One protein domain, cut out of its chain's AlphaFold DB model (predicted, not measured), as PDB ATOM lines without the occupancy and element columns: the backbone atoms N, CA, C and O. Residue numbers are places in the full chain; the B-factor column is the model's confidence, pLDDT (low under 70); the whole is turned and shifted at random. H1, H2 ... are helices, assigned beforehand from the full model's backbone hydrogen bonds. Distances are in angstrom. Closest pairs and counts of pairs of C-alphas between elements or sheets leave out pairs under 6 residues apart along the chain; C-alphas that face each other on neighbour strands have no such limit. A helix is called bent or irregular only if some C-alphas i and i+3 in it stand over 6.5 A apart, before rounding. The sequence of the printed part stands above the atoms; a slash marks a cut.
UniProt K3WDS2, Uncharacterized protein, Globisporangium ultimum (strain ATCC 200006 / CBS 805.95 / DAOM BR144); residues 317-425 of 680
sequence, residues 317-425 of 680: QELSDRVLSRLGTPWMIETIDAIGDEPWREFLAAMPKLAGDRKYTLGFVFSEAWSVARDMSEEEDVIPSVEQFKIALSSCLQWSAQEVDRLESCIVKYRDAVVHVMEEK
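Overview. This is residues 317 to 425 of the 680 residues of an uncharacterized protein of Globisporangium ultimum (strain ATCC 200006 / CBS 805.95 / DAOM BR144) (UniProt K3WDS2). H3, H4 and H5 pack crosswise as a core, and the bent helix H1 folds round one side of it as an L whose two arms both pack on H5. H2 sits out at one end, touching no helix, and residues 353 to 358 of the loop after it stick out. The printed part has 109 residues with five named helices, H1 to H5 in chain order, and no named strand: all helix, mostly crossed packing. It is compact, with a radius of gyration of the C-alphas of 13.6 A, and spans 38 by 28 by 28 A.

Along the chain. H1, residues 317 to 339, was assigned as one helix by its hydrogen bonds but is bent: C-alphas 326 and 329 are 9.2 A apart. Its arms are H1a, residues 317 to 326, from C-alpha 317 at (-18.390, 165.068, 477.383), and H1b, residues 329 to 339. H2 covers residues 341 to 350, H3 362 to 375 over 20.2 A, and H4 386 to 397 over 16.1 A. H5, residues 401 to 422, measures 27.4 A and ends with C-alpha 422 at (-5.428, 164.125, 480.645). H5 is irregular, with C-alphas 406 and 409 7.6 A apart, and has a kink of 60 degrees near residue 408.

Arrangement. H1a and H1b are about perpendicular, at 79 degrees. H1a touches H3 through residues 363 to 367 alone, closest at the C-alphas of Ser 320 and Ser 367, 5.8 A. H1a touches H5 about perpendicular, at 83 degrees, closest at the C-alphas of Val 323 and Ala 417, 5.7 A. H1b touches H5 at a shallow tilt of 22 degrees, opposite ways, closest at the C-alphas of Thr 335 and Cys 410, 6.0 A. H2 and H4 are close but not clearly touching. H3 touches H4 at a steep tilt of 58 degrees, closest at the C-alphas of Ala 369 and Ala 392, 5.0 A. Every O i to N i+4 pair is within hydrogen-bond range in H1a, H1b, H2, H3 and H4, and 13 of 18 in H5.

Size, cuts and confidence. The farthest C-alphas, of Glu 342 and Lys 425, are 40.2 A apart. The printed part has no cut; the link from H2 to H3 is long. pLDDT is under 70 at residues 317 to 318, 354 to 359, 378 to 381 and 423 to 425.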
ATOM      1  N   GLN A 317     -18.023 165.501 478.735       67.06
ATOM      2  CA  GLN A 317     -18.390 165.068 477.383       67.06
ATOM      3  C   GLN A 317     -17.188 165.054 476.433       67.06
ATOM      4  O   GLN A 317     -16.962 164.061 475.750       67.06
ATOM      5  N   GLU A 318     -16.373 166.110 476.435       69.00
ATOM      6  CA  GLU A 318     -15.180 166.180 475.585       69.00
ATOM      7  C   GLU A 318     -14.126 165.142 475.978       69.00
ATOM      8  O   GLU A 318     -13.461 164.582 475.105       69.00
ATOM      9  N   LEU A 319     -13.979 164.863 477.278       73.56
ATOM     10  CA  LEU A 319     -13.103 163.798 477.761       73.56
ATOM     11  C   LEU A 319     -13.580 162.433 477.249       73.56
ATOM     12  O   LEU A 319     -12.780 161.693 476.679       73.56
ATOM     13  N   SER A 320     -14.877 162.132 477.376       74.38
ATOM     14  CA  SER A 320     -15.473 160.881 476.883       74.38
ATOM     15  C   SER A 320     -15.276 160.714 475.373       74.38
ATOM     16  O   SER A 320     -14.750 159.695 474.923       74.38
ATOM     17  N   ASP A 321     -15.574 161.749 474.582       78.38
ATOM     18  CA  ASP A 321     -15.425 161.708 473.125       78.38
ATOM     19  C   ASP A 321     -13.968 161.472 472.695       78.38
ATOM     20  O   ASP A 321     -13.692 160.651 471.813       78.38
ATOM     21  N   ARG A 322     -13.006 162.146 473.340       78.44
ATOM     22  CA  ARG A 322     -11.573 161.971 473.050       78.44
ATOM     23  C   ARG A 322     -11.083 160.576 473.425       78.44
ATOM     24  O   ARG A 322     -10.368 159.958 472.632       78.44
ATOM     25  N   VAL A 323     -11.482 160.062 474.585       82.31
ATOM     26  CA  VAL A 323     -11.109 158.722 475.059       82.31
ATOM     27  C   VAL A 323     -11.671 157.647 474.128       82.31
ATOM     28  O   VAL A 323     -10.924 156.793 473.648       82.31
ATOM     29  N   LEU A 324     -12.952 157.740 473.763       80.25
ATOM     30  CA  LEU A 324     -13.593 156.809 472.831       80.25
ATOM     31  C   LEU A 324     -12.991 156.881 471.424       80.25
ATOM     32  O   LEU A 324     -12.844 155.847 470.771       80.25
ATOM     33  N   SER A 325     -12.591 158.070 470.960       80.69
ATOM     34  CA  SER A 325     -11.911 158.222 469.668       80.69
ATOM     35  C   SER A 325     -10.558 157.502 469.620       80.69
ATOM     36  O   SER A 325     -10.184 156.977 468.570       80.69
ATOM     37  N   ARG A 326      -9.850 157.431 470.759       81.94
ATOM     38  CA  ARG A 326      -8.562 156.733 470.894       81.94
ATOM     39  C   ARG A 326      -8.720 155.226 471.012       81.94
ATOM     40  O   ARG A 326      -8.000 154.486 470.349       81.94
ATOM     41  N   LEU A 327      -9.649 154.784 471.854       81.44
ATOM     42  CA  LEU A 327      -9.951 153.368 472.067       81.44
ATOM     43  C   LEU A 327     -10.537 152.722 470.804       81.44
ATOM     44  O   LEU A 327     -10.243 151.568 470.480       81.44
ATOM     45  N   GLY A 328     -11.329 153.496 470.059       80.69
ATOM     46  CA  GLY A 328     -11.912 153.102 468.788       80.69
ATOM     47  C   GLY A 328     -12.908 151.947 468.899       80.69
ATOM     48  O   GLY A 328     -13.298 151.487 469.973       80.69
ATOM     49  N   THR A 329     -13.332 151.453 467.736       74.94
ATOM     50  CA  THR A 329     -14.253 150.314 467.625       74.94
ATOM     51  C   THR A 329     -13.750 149.012 468.267       74.94
ATOM     52  O   THR A 329     -14.588 148.309 468.824       74.94
ATOM     53  N   PRO A 330     -12.443 148.664 468.236       79.88
ATOM     54  CA  PRO A 330     -11.956 147.420 468.838       79.88
ATOM     55  C   PRO A 330     -12.270 147.300 470.332       79.88
ATOM     56  O   PRO A 330     -12.811 146.285 470.752       79.88
ATOM     57  N   TRP A 331     -12.029 148.355 471.115       88.00
ATOM     58  CA  TRP A 331     -12.343 148.354 472.547       88.00
ATOM     59  C   TRP A 331     -13.847 148.226 472.814       88.00
ATOM     60  O   TRP A 331     -14.248 147.497 473.716       88.00
ATOM     61  N   MET A 332     -14.690 148.889 472.012       79.50
ATOM     62  CA  MET A 332     -16.146 148.780 472.162       79.50
ATOM     63  C   MET A 332     -16.637 147.348 471.932       79.50
ATOM     64  O   MET A 332     -17.498 146.889 472.672       79.50
ATOM     65  N   ILE A 333     -16.088 146.648 470.934       79.31
ATOM     66  CA  ILE A 333     -16.441 145.248 470.652       79.31
ATOM     67  C   ILE A 333     -15.985 144.352 471.805       79.31
ATOM     68  O   ILE A 333     -16.806 143.641 472.366       79.31
ATOM     69  N   GLU A 334     -14.717 144.458 472.219       83.50
ATOM     70  CA  GLU A 334     -14.174 143.666 473.332       83.50
ATOM     71  C   GLU A 334     -14.967 143.863 474.631       83.50
ATOM     72  O   GLU A 334     -15.224 142.907 475.359       83.50
ATOM     73  N   THR A 335     -15.384 145.099 474.911       84.00
ATOM     74  CA  THR A 335     -16.147 145.417 476.121       84.00
ATOM     75  C   THR A 335     -17.576 144.881 476.033       84.00
ATOM     76  O   THR A 335     -18.075 144.339 477.013       84.00
ATOM     77  N   ILE A 336     -18.238 144.985 474.874       82.06
ATOM     78  CA  ILE A 336     -19.579 144.407 474.668       82.06
ATOM     79  C   ILE A 336     -19.528 142.880 474.786       82.06
ATOM     80  O   ILE A 336     -20.367 142.304 475.474       82.06
ATOM     81  N   ASP A 337     -18.521 142.239 474.191       81.38
ATOM     82  CA  ASP A 337     -18.327 140.788 474.273       81.38
ATOM     83  C   ASP A 337     -18.069 140.334 475.722       81.38
ATOM     84  O   ASP A 337     -18.556 139.283 476.139       81.38
ATOM     85  N   ALA A 338     -17.343 141.135 476.513       83.06
ATOM     86  CA  ALA A 338     -17.071 140.850 477.923       83.06
ATOM     87  C   ALA A 338     -18.285 141.073 478.850       83.06
ATOM     88  O   ALA A 338     -18.421 140.375 479.857       83.06
ATOM     89  N   ILE A 339     -19.165 142.025 478.517       83.56
ATOM     90  CA  ILE A 339     -20.439 142.292 479.213       83.56
ATOM     91  C   ILE A 339     -21.466 141.194 478.893       83.56
ATOM     92  O   ILE A 339     -22.143 140.697 479.792       83.56
ATOM     93  N   GLY A 340     -21.567 140.805 477.620       80.75
ATOM     94  CA  GLY A 340     -22.585 139.893 477.104       80.75
ATOM     95  C   GLY A 340     -23.905 140.588 476.738       80.75
ATOM     96  O   GLY A 340     -24.308 141.590 477.330       80.75
ATOM     97  N   ASP A 341     -24.614 140.027 475.754       76.62
ATOM     98  CA  ASP A 341     -25.842 140.620 475.197       76.62
ATOM     99  C   ASP A 341     -27.029 140.629 476.174       76.62
ATOM    100  O   ASP A 341     -27.838 141.560 476.157       76.62
ATOM    101  N   GLU A 342     -27.168 139.590 477.001       78.69
ATOM    102  CA  GLU A 342     -28.268 139.447 477.968       78.69
ATOM    103  C   GLU A 342     -28.142 140.457 479.123       78.69
ATOM    104  O   GLU A 342     -29.050 141.280 479.275       78.69
ATOM    105  N   PRO A 343     -26.999 140.518 479.844       79.81
ATOM    106  CA  PRO A 343     -26.808 141.475 480.937       79.81
ATOM    107  C   PRO A 343     -26.912 142.936 480.480       79.81
ATOM    108  O   PRO A 343     -27.455 143.787 481.186       79.81
ATOM    109  N   TRP A 344     -26.442 143.246 479.265       81.25
ATOM    110  CA  TRP A 344     -26.556 144.592 478.702       81.25
ATOM    111  C   TRP A 344     -28.009 144.997 478.421       81.25
ATOM    112  O   TRP A 344     -28.400 146.144 478.650       81.25
ATOM    113  N   ARG A 345     -28.835 144.066 477.928       81.56
ATOM    114  CA  ARG A 345     -30.261 144.324 477.672       81.56
ATOM    115  C   ARG A 345     -31.045 144.511 478.962       81.56
ATOM    116  O   ARG A 345     -31.901 145.392 479.001       81.56
ATOM    117  N   GLU A 346     -30.750 143.722 479.989       81.62
ATOM    118  CA  GLU A 346     -31.363 143.863 481.313       81.62
ATOM    119  C   GLU A 346     -31.040 145.225 481.934       81.62
ATOM    120  O   GLU A 346     -31.948 145.936 482.365       81.62
ATOM    121  N   PHE A 347     -29.775 145.652 481.862       82.00
ATOM    122  CA  PHE A 347     -29.357 146.987 482.287       82.00
ATOM    123  C   PHE A 347     -30.127 148.099 481.553       82.00
ATOM    124  O   PHE A 347     -30.695 148.996 482.179       82.00
ATOM    125  N   LEU A 348     -30.218 148.031 480.219       80.50
ATOM    126  CA  LEU A 348     -30.955 149.026 479.429       80.50
ATOM    127  C   LEU A 348     -32.460 149.049 479.739       80.50
ATOM    128  O   LEU A 348     -33.087 150.099 479.595       80.50
ATOM    129  N   ALA A 349     -33.042 147.915 480.134       80.69
ATOM    130  CA  ALA A 349     -34.448 147.817 480.514       80.69
ATOM    131  C   ALA A 349     -34.731 148.414 481.904       80.69
ATOM    132  O   ALA A 349     -35.833 148.917 482.131       80.69
ATOM    133  N   ALA A 350     -33.750 148.386 482.809       79.25
ATOM    134  CA  ALA A 350     -33.864 148.912 484.168       79.25
ATOM    135  C   ALA A 350     -33.655 150.439 484.268       79.25
ATOM    136  O   ALA A 350     -34.091 151.054 485.244       79.25
ATOM    137  N   MET A 351     -33.012 151.069 483.278       78.44
ATOM    138  CA  MET A 351     -32.616 152.482 483.351       78.44
ATOM    139  C   MET A 351     -33.715 153.477 482.906       78.44
ATOM    140  O   MET A 351     -34.453 153.213 481.951       78.44
ATOM    141  N   PRO A 352     -33.818 154.669 483.536       77.81
ATOM    142  CA  PRO A 352     -34.793 155.700 483.163       77.81
ATOM    143  C   PRO A 352     -34.562 156.259 481.754       77.81
ATOM    144  O   PRO A 352     -33.434 156.408 481.311       77.81
ATOM    145  N   LYS A 353     -35.609 156.669 481.033       71.94
ATOM    146  CA  LYS A 353     -35.421 157.284 479.705       71.94
ATOM    147  C   LYS A 353     -34.778 158.673 479.822       71.94
ATOM    148  O   LYS A 353     -35.315 159.550 480.493       71.94
ATOM    149  N   LEU A 354     -33.659 158.880 479.127       68.50
ATOM    150  CA  LEU A 354     -32.969 160.171 479.041       68.50
ATOM    151  C   LEU A 354     -33.806 161.206 478.265       68.50
ATOM    152  O   LEU A 354     -34.567 160.866 477.355       68.50
ATOM    153  N   ALA A 355     -33.628 162.491 478.583       61.22
ATOM    154  CA  ALA A 355     -34.291 163.583 477.874       61.22
ATOM    155  C   ALA A 355     -33.862 163.646 476.392       61.22
ATOM    156  O   ALA A 355     -32.671 163.636 476.073       61.22
ATOM    157  N   GLY A 356     -34.841 163.754 475.484       56.03
ATOM    158  CA  GLY A 356     -34.602 163.971 474.052       56.03
ATOM    159  C   GLY A 356     -34.224 162.724 473.241       56.03
ATOM    160  O   GLY A 356     -33.371 162.827 472.364       56.03
ATOM    161  N   ASP A 357     -34.832 161.565 473.523       58.44
ATOM    162  CA  ASP A 357     -34.660 160.305 472.761       58.44
ATOM    163  C   ASP A 357     -33.222 159.733 472.768       58.44
ATOM    164  O   ASP A 357     -32.851 158.875 471.958       58.44
ATOM    165  N   ARG A 358     -32.384 160.193 473.706       61.47
ATOM    166  CA  ARG A 358     -30.999 159.730 473.868       61.47
ATOM    167  C   ARG A 358     -30.973 158.313 474.451       61.47
ATOM    168  O   ARG A 358     -31.700 158.004 475.392       61.47
ATOM    169  N   LYS A 359     -30.110 157.452 473.904       68.88
ATOM    170  CA  LYS A 359     -29.863 156.093 474.415       68.88
ATOM    171  C   LYS A 359     -28.608 156.077 475.281       68.88
ATOM    172  O   LYS A 359     -27.643 156.764 474.952       68.88
ATOM    173  N   TYR A 360     -28.605 155.259 476.331       73.00
ATOM    174  CA  TYR A 360     -27.388 154.964 477.083       73.00
ATOM    175  C   TYR A 360     -26.386 154.260 476.172       73.00
ATOM    176  O   TYR A 360     -26.678 153.210 475.596       73.00
ATOM    177  N   THR A 361     -25.218 154.868 476.003       80.12
ATOM    178  CA  THR A 361     -24.097 154.278 475.275       80.12
ATOM    179  C   THR A 361     -23.076 153.739 476.265       80.12
ATOM    180  O   THR A 361     -22.975 154.216 477.395       80.12
ATOM    181  N   LEU A 362     -22.277 152.769 475.825       78.12
ATOM    182  CA  LEU A 362     -21.177 152.231 476.624       78.12
ATOM    183  C   LEU A 362     -20.216 153.340 477.087       78.12
ATOM    184  O   LEU A 362     -19.813 153.379 478.244       78.12
ATOM    185  N   GLY A 363     -19.923 154.290 476.197       76.25
ATOM    186  CA  GLY A 363     -19.093 155.451 476.504       76.25
ATOM    187  C   GLY A 363     -19.682 156.373 477.570       76.25
ATOM    188  O   GLY A 363     -18.945 156.852 478.422       76.25
ATOM    189  N   PHE A 364     -21.006 156.564 477.573       79.94
ATOM    190  CA  PHE A 364     -21.685 157.326 478.620       79.94
ATOM    191  C   PHE A 364     -21.524 156.646 479.986       79.94
ATOM    192  O   PHE A 364     -21.065 157.280 480.933       79.94
ATOM    193  N   VAL A 365     -21.811 155.342 480.071       84.00
ATOM    194  CA  VAL A 365     -21.725 154.578 481.329       84.00
ATOM    195  C   VAL A 365     -20.302 154.581 481.896       84.00
ATOM    196  O   VAL A 365     -20.116 154.858 483.078       84.00
ATOM    197  N   PHE A 366     -19.288 154.341 481.058       87.06
ATOM    198  CA  PHE A 366     -17.886 154.375 481.489       87.06
ATOM    199  C   PHE A 366     -17.419 155.786 481.883       87.06
ATOM    200  O   PHE A 366     -16.620 155.921 482.808       87.06
ATOM    201  N   SER A 367     -17.926 156.842 481.235       82.38
ATOM    202  CA  SER A 367     -17.602 158.224 481.616       82.38
ATOM    203  C   SER A 367     -18.240 158.659 482.936       82.38
ATOM    204  O   SER A 367     -17.591 159.351 483.719       82.38
ATOM    205  N   GLU A 368     -19.466 158.213 483.218       83.81
ATOM    206  CA  GLU A 368     -20.139 158.456 484.498       83.81
ATOM    207  C   GLU A 368     -19.449 157.691 485.628       83.81
ATOM    208  O   GLU A 368     -19.104 158.274 486.653       83.81
ATOM    209  N   ALA A 369     -19.136 156.409 485.411       86.44
ATOM    210  CA  ALA A 369     -18.391 155.619 486.385       86.44
ATOM    211  C   ALA A 369     -16.992 156.201 486.658       86.44
ATOM    212  O   ALA A 369     -16.519 156.158 487.789       86.44
ATOM    213  N   TRP A 370     -16.337 156.795 485.654       85.56
ATOM    214  CA  TRP A 370     -15.079 157.515 485.857       85.56
ATOM    215  C   TRP A 370     -15.258 158.761 486.734       85.56
ATOM    216  O   TRP A 370     -14.432 159.013 487.609       85.56
ATOM    217  N   SER A 371     -16.340 159.524 486.535       83.12
ATOM    218  CA  SER A 371     -16.660 160.680 487.382       83.12
ATOM    219  C   SER A 371     -16.884 160.257 488.830       83.12
ATOM    220  O   SER A 371     -16.255 160.803 489.729       83.12
ATOM    221  N   VAL A 372     -17.705 159.227 489.042       85.50
ATOM    222  CA  VAL A 372     -17.987 158.672 490.371       85.50
ATOM    223  C   VAL A 372     -16.704 158.167 491.040       85.50
ATOM    224  O   VAL A 372     -16.495 158.418 492.222       85.50
ATOM    225  N   ALA A 373     -15.815 157.505 490.294       84.88
ATOM    226  CA  ALA A 373     -14.534 157.036 490.821       84.88
ATOM    227  C   ALA A 373     -13.601 158.184 491.240       84.88
ATOM    228  O   ALA A 373     -12.838 158.028 492.190       84.88
ATOM    229  N   ARG A 374     -13.659 159.331 490.553       79.75
ATOM    230  CA  ARG A 374     -12.895 160.536 490.908       79.75
ATOM    231  C   ARG A 374     -13.470 161.232 492.142       79.75
ATOM    232  O   ARG A 374     -12.714 161.697 492.983       79.75
ATOM    233  N   ASP A 375     -14.788 161.250 492.290       80.06
ATOM    234  CA  ASP A 375     -15.440 161.856 493.457       80.06
ATOM    235  C   ASP A 375     -15.235 161.021 494.742       80.06
ATOM    236  O   ASP A 375     -15.432 161.514 495.851       80.06
ATOM    237  N   MET A 376     -14.805 159.757 494.610       77.81
ATOM    238  CA  MET A 376     -14.375 158.908 495.732       77.81
ATOM    239  C   MET A 376     -12.978 159.266 496.271       77.81
ATOM    240  O   MET A 376     -12.614 158.783 497.343       77.81
ATOM    241  N   SER A 377     -12.182 160.066 495.550       70.00
ATOM    242  CA  SER A 377     -10.886 160.572 496.026       70.00
ATOM    243  C   SER A 377     -11.015 161.982 496.606       70.00
ATOM    244  O   SER A 377     -11.673 162.834 496.023       70.00
ATOM    245  N   GLU A 378     -10.364 162.240 497.747       59.69
ATOM    246  CA  GLU A 378     -10.409 163.543 498.442       59.69
ATOM    247  C   GLU A 378      -9.627 164.659 497.711       59.69
ATOM    248  O   GLU A 378      -9.825 165.839 497.994       59.69
ATOM    249  N   GLU A 379      -8.759 164.304 496.756       62.88
ATOM    250  CA  GLU A 379      -7.948 165.233 495.958       62.88
ATOM    251  C   GLU A 379      -8.448 165.295 494.499       62.88
ATOM    252  O   GLU A 379      -8.468 164.281 493.802       62.88
ATOM    253  N   GLU A 380      -8.793 166.493 494.001       56.44
ATOM    254  CA  GLU A 380      -9.390 166.705 492.661       56.44
ATOM    255  C   GLU A 380      -8.489 166.290 491.472       56.44
ATOM    256  O   GLU A 380      -8.985 166.067 490.365       56.44
ATOM    257  N   ASP A 381      -7.175 166.159 491.689       57.38
ATOM    258  CA  ASP A 381      -6.166 165.899 490.650       57.38
ATOM    259  C   ASP A 381      -5.650 164.444 490.606       57.38
ATOM    260  O   ASP A 381      -4.791 164.115 489.775       57.38
ATOM    261  N   VAL A 382      -6.151 163.557 491.473       70.44
ATOM    262  CA  VAL A 382      -5.657 162.175 491.581       70.44
ATOM    263  C   VAL A 382      -6.376 161.248 490.601       70.44
ATOM    264  O   VAL A 382      -7.599 161.194 490.520       70.44
ATOM    265  N   ILE A 383      -5.592 160.487 489.831       78.69
ATOM    266  CA  ILE A 383      -6.104 159.484 488.889       78.69
ATOM    267  C   ILE A 383      -6.665 158.292 489.688       78.69
ATOM    268  O   ILE A 383      -5.886 157.658 490.408       78.69
ATOM    269  N   PRO A 384      -7.947 157.911 489.512       82.56
ATOM    270  CA  PRO A 384      -8.543 156.780 490.217       82.56
ATOM    271  C   PRO A 384      -7.779 155.467 490.008       82.56
ATOM    272  O   PRO A 384      -7.252 155.177 488.920       82.56
ATOM    273  N   SER A 385      -7.731 154.638 491.052       85.56
ATOM    274  CA  SER A 385      -7.200 153.278 490.959       85.56
ATOM    275  C   SER A 385      -8.144 152.372 490.157       85.56
ATOM    276  O   SER A 385      -9.330 152.659 489.984       85.56
ATOM    277  N   VAL A 386      -7.623 151.247 489.655       85.81
ATOM    278  CA  VAL A 386      -8.447 150.249 488.945       85.81
ATOM    279  C   VAL A 386      -9.547 149.704 489.863       85.81
ATOM    280  O   VAL A 386     -10.668 149.499 489.412       85.81
ATOM    281  N   GLU A 387      -9.261 149.535 491.156       85.06
ATOM    282  CA  GLU A 387     -10.230 149.070 492.154       85.06
ATOM    283  C   GLU A 387     -11.342 150.096 492.401       85.06
ATOM    284  O   GLU A 387     -12.517 149.739 492.387       85.06
ATOM    285  N   GLN A 388     -10.998 151.381 492.539       86.56
ATOM    286  CA  GLN A 388     -11.983 152.461 492.670       86.56
ATOM    287  C   GLN A 388     -12.886 152.539 491.438       86.56
ATOM    288  O   GLN A 388     -14.103 152.674 491.559       86.56
ATOM    289  N   PHE A 389     -12.311 152.379 490.243       88.62
ATOM    290  CA  PHE A 389     -13.089 152.390 489.012       88.62
ATOM    291  C   PHE A 389     -13.985 151.146 488.869       88.62
ATOM    292  O   PHE A 389     -15.128 151.269 488.428       88.62
ATOM    293  N   LYS A 390     -13.532 149.963 489.318       88.19
ATOM    294  CA  LYS A 390     -14.370 148.752 489.422       88.19
ATOM    295  C   LYS A 390     -15.551 148.965 490.375       88.19
ATOM    296  O   LYS A 390     -16.678 148.613 490.033       88.19
ATOM    297  N   ILE A 391     -15.318 149.578 491.537       87.12
ATOM    298  CA  ILE A 391     -16.374 149.898 492.509       87.12
ATOM    299  C   ILE A 391     -17.384 150.868 491.886       87.12
ATOM    300  O   ILE A 391     -18.585 150.603 491.916       87.12
ATOM    301  N   ALA A 392     -16.930 151.937 491.236       87.88
ATOM    302  CA  ALA A 392     -17.829 152.869 490.563       87.88
ATOM    303  C   ALA A 392     -18.643 152.204 489.434       87.88
ATOM    304  O   ALA A 392     -19.853 152.404 489.351       87.88
ATOM    305  N   LEU A 393     -18.020 151.347 488.617       87.50
ATOM    306  CA  LEU A 393     -18.714 150.582 487.575       87.50
ATOM    307  C   LEU A 393     -19.744 149.606 488.148       87.50
ATOM    308  O   LEU A 393     -20.848 149.528 487.611       87.50
ATOM    309  N   SER A 394     -19.434 148.912 489.250       87.56
ATOM    310  CA  SER A 394     -20.410 148.056 489.941       87.56
ATOM    311  C   SER A 394     -21.621 148.852 490.427       87.56
ATOM    312  O   SER A 394     -22.750 148.389 490.289       87.56
ATOM    313  N   SER A 395     -21.413 150.087 490.895       86.56
ATOM    314  CA  SER A 395     -22.498 150.974 491.317       86.56
ATOM    315  C   SER A 395     -23.331 151.479 490.138       86.56
ATOM    316  O   SER A 395     -24.553 151.553 490.245       86.56
ATOM    317  N   CYS A 396     -22.696 151.829 489.015       84.19
ATOM    318  CA  CYS A 396     -23.392 152.313 487.820       84.19
ATOM    319  C   CYS A 396     -24.183 151.206 487.112       84.19
ATOM    320  O   CYS A 396     -25.275 151.471 486.615       84.19
ATOM    321  N   LEU A 397     -23.641 149.985 487.059       82.62
ATOM    322  CA  LEU A 397     -24.264 148.831 486.402       82.62
ATOM    323  C   LEU A 397     -25.170 148.016 487.338       82.62
ATOM    324  O   LEU A 397     -25.947 147.202 486.852       82.62
ATOM    325  N   GLN A 398     -25.093 148.240 488.657       82.44
ATOM    326  CA  GLN A 398     -25.746 147.434 489.703       82.44
ATOM    327  C   GLN A 398     -25.331 145.954 489.681       82.44
ATOM    328  O   GLN A 398     -26.114 145.063 490.002       82.44
ATOM    329  N   TRP A 399     -24.090 145.688 489.280       84.38
ATOM    330  CA  TRP A 399     -23.529 144.344 489.154       84.38
ATOM    331  C   TRP A 399     -22.737 143.941 490.396       84.38
ATOM    332  O   TRP A 399     -22.228 144.785 491.135       84.38
ATOM    333  N   SER A 400     -22.586 142.637 490.615       83.06
ATOM    334  CA  SER A 400     -21.702 142.109 491.655       83.06
ATOM    335  C   SER A 400     -20.222 142.317 491.297       83.06
ATOM    336  O   SER A 400     -19.846 142.397 490.126       83.06
ATOM    337  N   ALA A 401     -19.342 142.357 492.304       75.75
ATOM    338  CA  ALA A 401     -17.900 142.537 492.091       75.75
ATOM    339  C   ALA A 401     -17.292 141.471 491.151       75.75
ATOM    340  O   ALA A 401     -16.449 141.790 490.318       75.75
ATOM    341  N   GLN A 402     -17.789 140.229 491.220       76.44
ATOM    342  CA  GLN A 402     -17.342 139.116 490.371       76.44
ATOM    343  C   GLN A 402     -17.737 139.280 488.895       76.44
ATOM    344  O   GLN A 402     -17.062 138.762 488.007       76.44
ATOM    345  N   GLU A 403     -18.834 139.983 488.609       79.19
ATOM    346  CA  GLU A 403     -19.273 140.260 487.237       79.19
ATOM    347  C   GLU A 403     -18.441 141.380 486.609       79.19
ATOM    348  O   GLU A 403     -18.073 141.294 485.439       79.19
ATOM    349  N   VAL A 404     -18.071 142.387 487.405       83.06
ATOM    350  CA  VAL A 404     -17.222 143.503 486.963       83.06
ATOM    351  C   VAL A 404     -15.765 143.076 486.759       83.06
ATOM    352  O   VAL A 404     -15.086 143.641 485.899       83.06
ATOM    353  N   ASP A 405     -15.288 142.033 487.445       84.38
ATOM    354  CA  ASP A 405     -13.939 141.483 487.232       84.38
ATOM    355  C   ASP A 405     -13.698 141.015 485.786       84.38
ATOM    356  O   ASP A 405     -12.580 141.109 485.280       84.38
ATOM    357  N   ARG A 406     -14.749 140.615 485.056       85.19
ATOM    358  CA  ARG A 406     -14.650 140.273 483.622       85.19
ATOM    359  C   ARG A 406     -14.217 141.459 482.759       85.19
ATOM    360  O   ARG A 406     -13.620 141.269 481.702       85.19
ATOM    361  N   LEU A 407     -14.502 142.679 483.213       85.56
ATOM    362  CA  LEU A 407     -14.215 143.922 482.501       85.56
ATOM    363  C   LEU A 407     -12.840 144.495 482.835       85.56
ATOM    364  O   LEU A 407     -12.476 145.525 482.275       85.56
ATOM    365  N   GLU A 408     -12.050 143.854 483.699       86.88
ATOM    366  CA  GLU A 408     -10.774 144.393 484.181       86.88
ATOM    367  C   GLU A 408      -9.833 144.824 483.046       86.88
ATOM    368  O   GLU A 408      -9.299 145.932 483.067       86.88
ATOM    369  N   SER A 409      -9.704 144.011 481.997       87.31
ATOM    370  CA  SER A 409      -8.882 144.344 480.826       87.31
ATOM    371  C   SER A 409      -9.381 145.594 480.082       87.31
ATOM    372  O   SER A 409      -8.579 146.401 479.607       87.31
ATOM    373  N   CYS A 410     -10.700 145.788 480.006       87.44
ATOM    374  CA  CYS A 410     -11.340 146.928 479.350       87.44
ATOM    375  C   CYS A 410     -11.245 148.196 480.208       87.44
ATOM    376  O   CYS A 410     -11.021 149.280 479.668       87.44
ATOM    377  N   ILE A 411     -11.355 148.043 481.533       89.00
ATOM    378  CA  ILE A 411     -11.200 149.090 482.550       89.00
ATOM    379  C   ILE A 411      -9.776 149.649 482.523       89.00
ATOM    380  O   ILE A 411      -9.607 150.867 482.483       89.00
ATOM    381  N   VAL A 412      -8.758 148.781 482.475       89.25
ATOM    382  CA  VAL A 412      -7.348 149.197 482.370       89.25
ATOM    383  C   VAL A 412      -7.110 149.978 481.077       89.25
ATOM    384  O   VAL A 412      -6.605 151.096 481.131       89.25
ATOM    385  N   LYS A 413      -7.564 149.461 479.926       88.56
ATOM    386  CA  LYS A 413      -7.445 150.166 478.636       88.56
ATOM    387  C   LYS A 413      -8.131 151.535 478.657       88.56
ATOM    388  O   LYS A 413      -7.575 152.502 478.141       88.56
ATOM    389  N   TYR A 414      -9.326 151.622 479.247       88.44
ATOM    390  CA  TYR A 414     -10.058 152.882 479.365       88.44
ATOM    391  C   TYR A 414      -9.313 153.874 480.261       88.44
ATOM    392  O   TYR A 414      -9.100 155.014 479.855       88.44
ATOM    393  N   ARG A 415      -8.848 153.434 481.436       87.31
ATOM    394  CA  ARG A 415      -8.042 154.246 482.356       87.31
ATOM    395  C   ARG A 415      -6.781 154.772 481.677       87.31
ATOM    396  O   ARG A 415      -6.534 155.969 481.737       87.31
ATOM    397  N   ASP A 416      -6.024 153.922 480.991       86.50
ATOM    398  CA  ASP A 416      -4.798 154.330 480.295       86.50
ATOM    399  C   ASP A 416      -5.086 155.357 479.190       86.50
ATOM    400  O   ASP A 416      -4.339 156.320 479.012       86.50
ATOM    401  N   ALA A 417      -6.207 155.204 478.477       85.00
ATOM    402  CA  ALA A 417      -6.651 156.183 477.494       85.00
ATOM    403  C   ALA A 417      -7.061 157.518 478.137       85.00
ATOM    404  O   ALA A 417      -6.730 158.569 477.589       85.00
ATOM    405  N   VAL A 418      -7.734 157.502 479.293       82.75
ATOM    406  CA  VAL A 418      -8.070 158.723 480.042       82.75
ATOM    407  C   VAL A 418      -6.809 159.418 480.542       82.75
ATOM    408  O   VAL A 418      -6.667 160.617 480.324       82.75
ATOM    409  N   VAL A 419      -5.871 158.677 481.136       81.44
ATOM    410  CA  VAL A 419      -4.578 159.215 481.584       81.44
ATOM    411  C   VAL A 419      -3.850 159.861 480.413       81.44
ATOM    412  O   VAL A 419      -3.460 161.019 480.506       81.44
ATOM    413  N   HIS A 420      -3.782 159.184 479.266       78.31
ATOM    414  CA  HIS A 420      -3.173 159.754 478.071       78.31
ATOM    415  C   HIS A 420      -3.893 161.028 477.595       78.31
ATOM    416  O   HIS A 420      -3.233 161.947 477.120       78.31
ATOM    417  N   VAL A 421      -5.226 161.107 477.668       75.88
ATOM    418  CA  VAL A 421      -5.985 162.315 477.282       75.88
ATOM    419  C   VAL A 421      -5.785 163.452 478.288       75.88
ATOM    420  O   VAL A 421      -5.665 164.603 477.881       75.88
ATOM    421  N   MET A 422      -5.701 163.147 479.584       70.75
ATOM    422  CA  MET A 422      -5.428 164.125 480.645       70.75
ATOM    423  C   MET A 422      -3.979 164.630 480.615       70.75
ATOM    424  O   MET A 422      -3.716 165.780 480.963       70.75
ATOM    425  N   GLU A 423      -3.042 163.791 480.174       69.62
ATOM    426  CA  GLU A 423      -1.641 164.141 479.925       69.62
ATOM    427  C   GLU A 423      -1.420 164.753 478.530       69.62
ATOM    428  O   GLU A 423      -0.324 165.239 478.230       69.62
ATOM    429  N   GLU A 424      -2.440 164.757 477.663       64.44
ATOM    430  CA  GLU A 424      -2.351 165.309 476.315       64.44
ATOM    431  C   GLU A 424      -2.319 166.836 476.366       64.44
ATOM    432  O   GLU A 424      -3.328 167.545 476.373       64.44
ATOM    433  N   LYS A 425      -1.091 167.339 476.356       58.34
ATOM    434  CA  LYS A 425      -0.747 168.747 476.196       58.34
ATOM    435  C   LYS A 425      -1.364 169.246 474.892       58.34
ATOM    436  O   LYS A 425      -0.916 168.874 473.807       58.34
TER     437      LYS A 425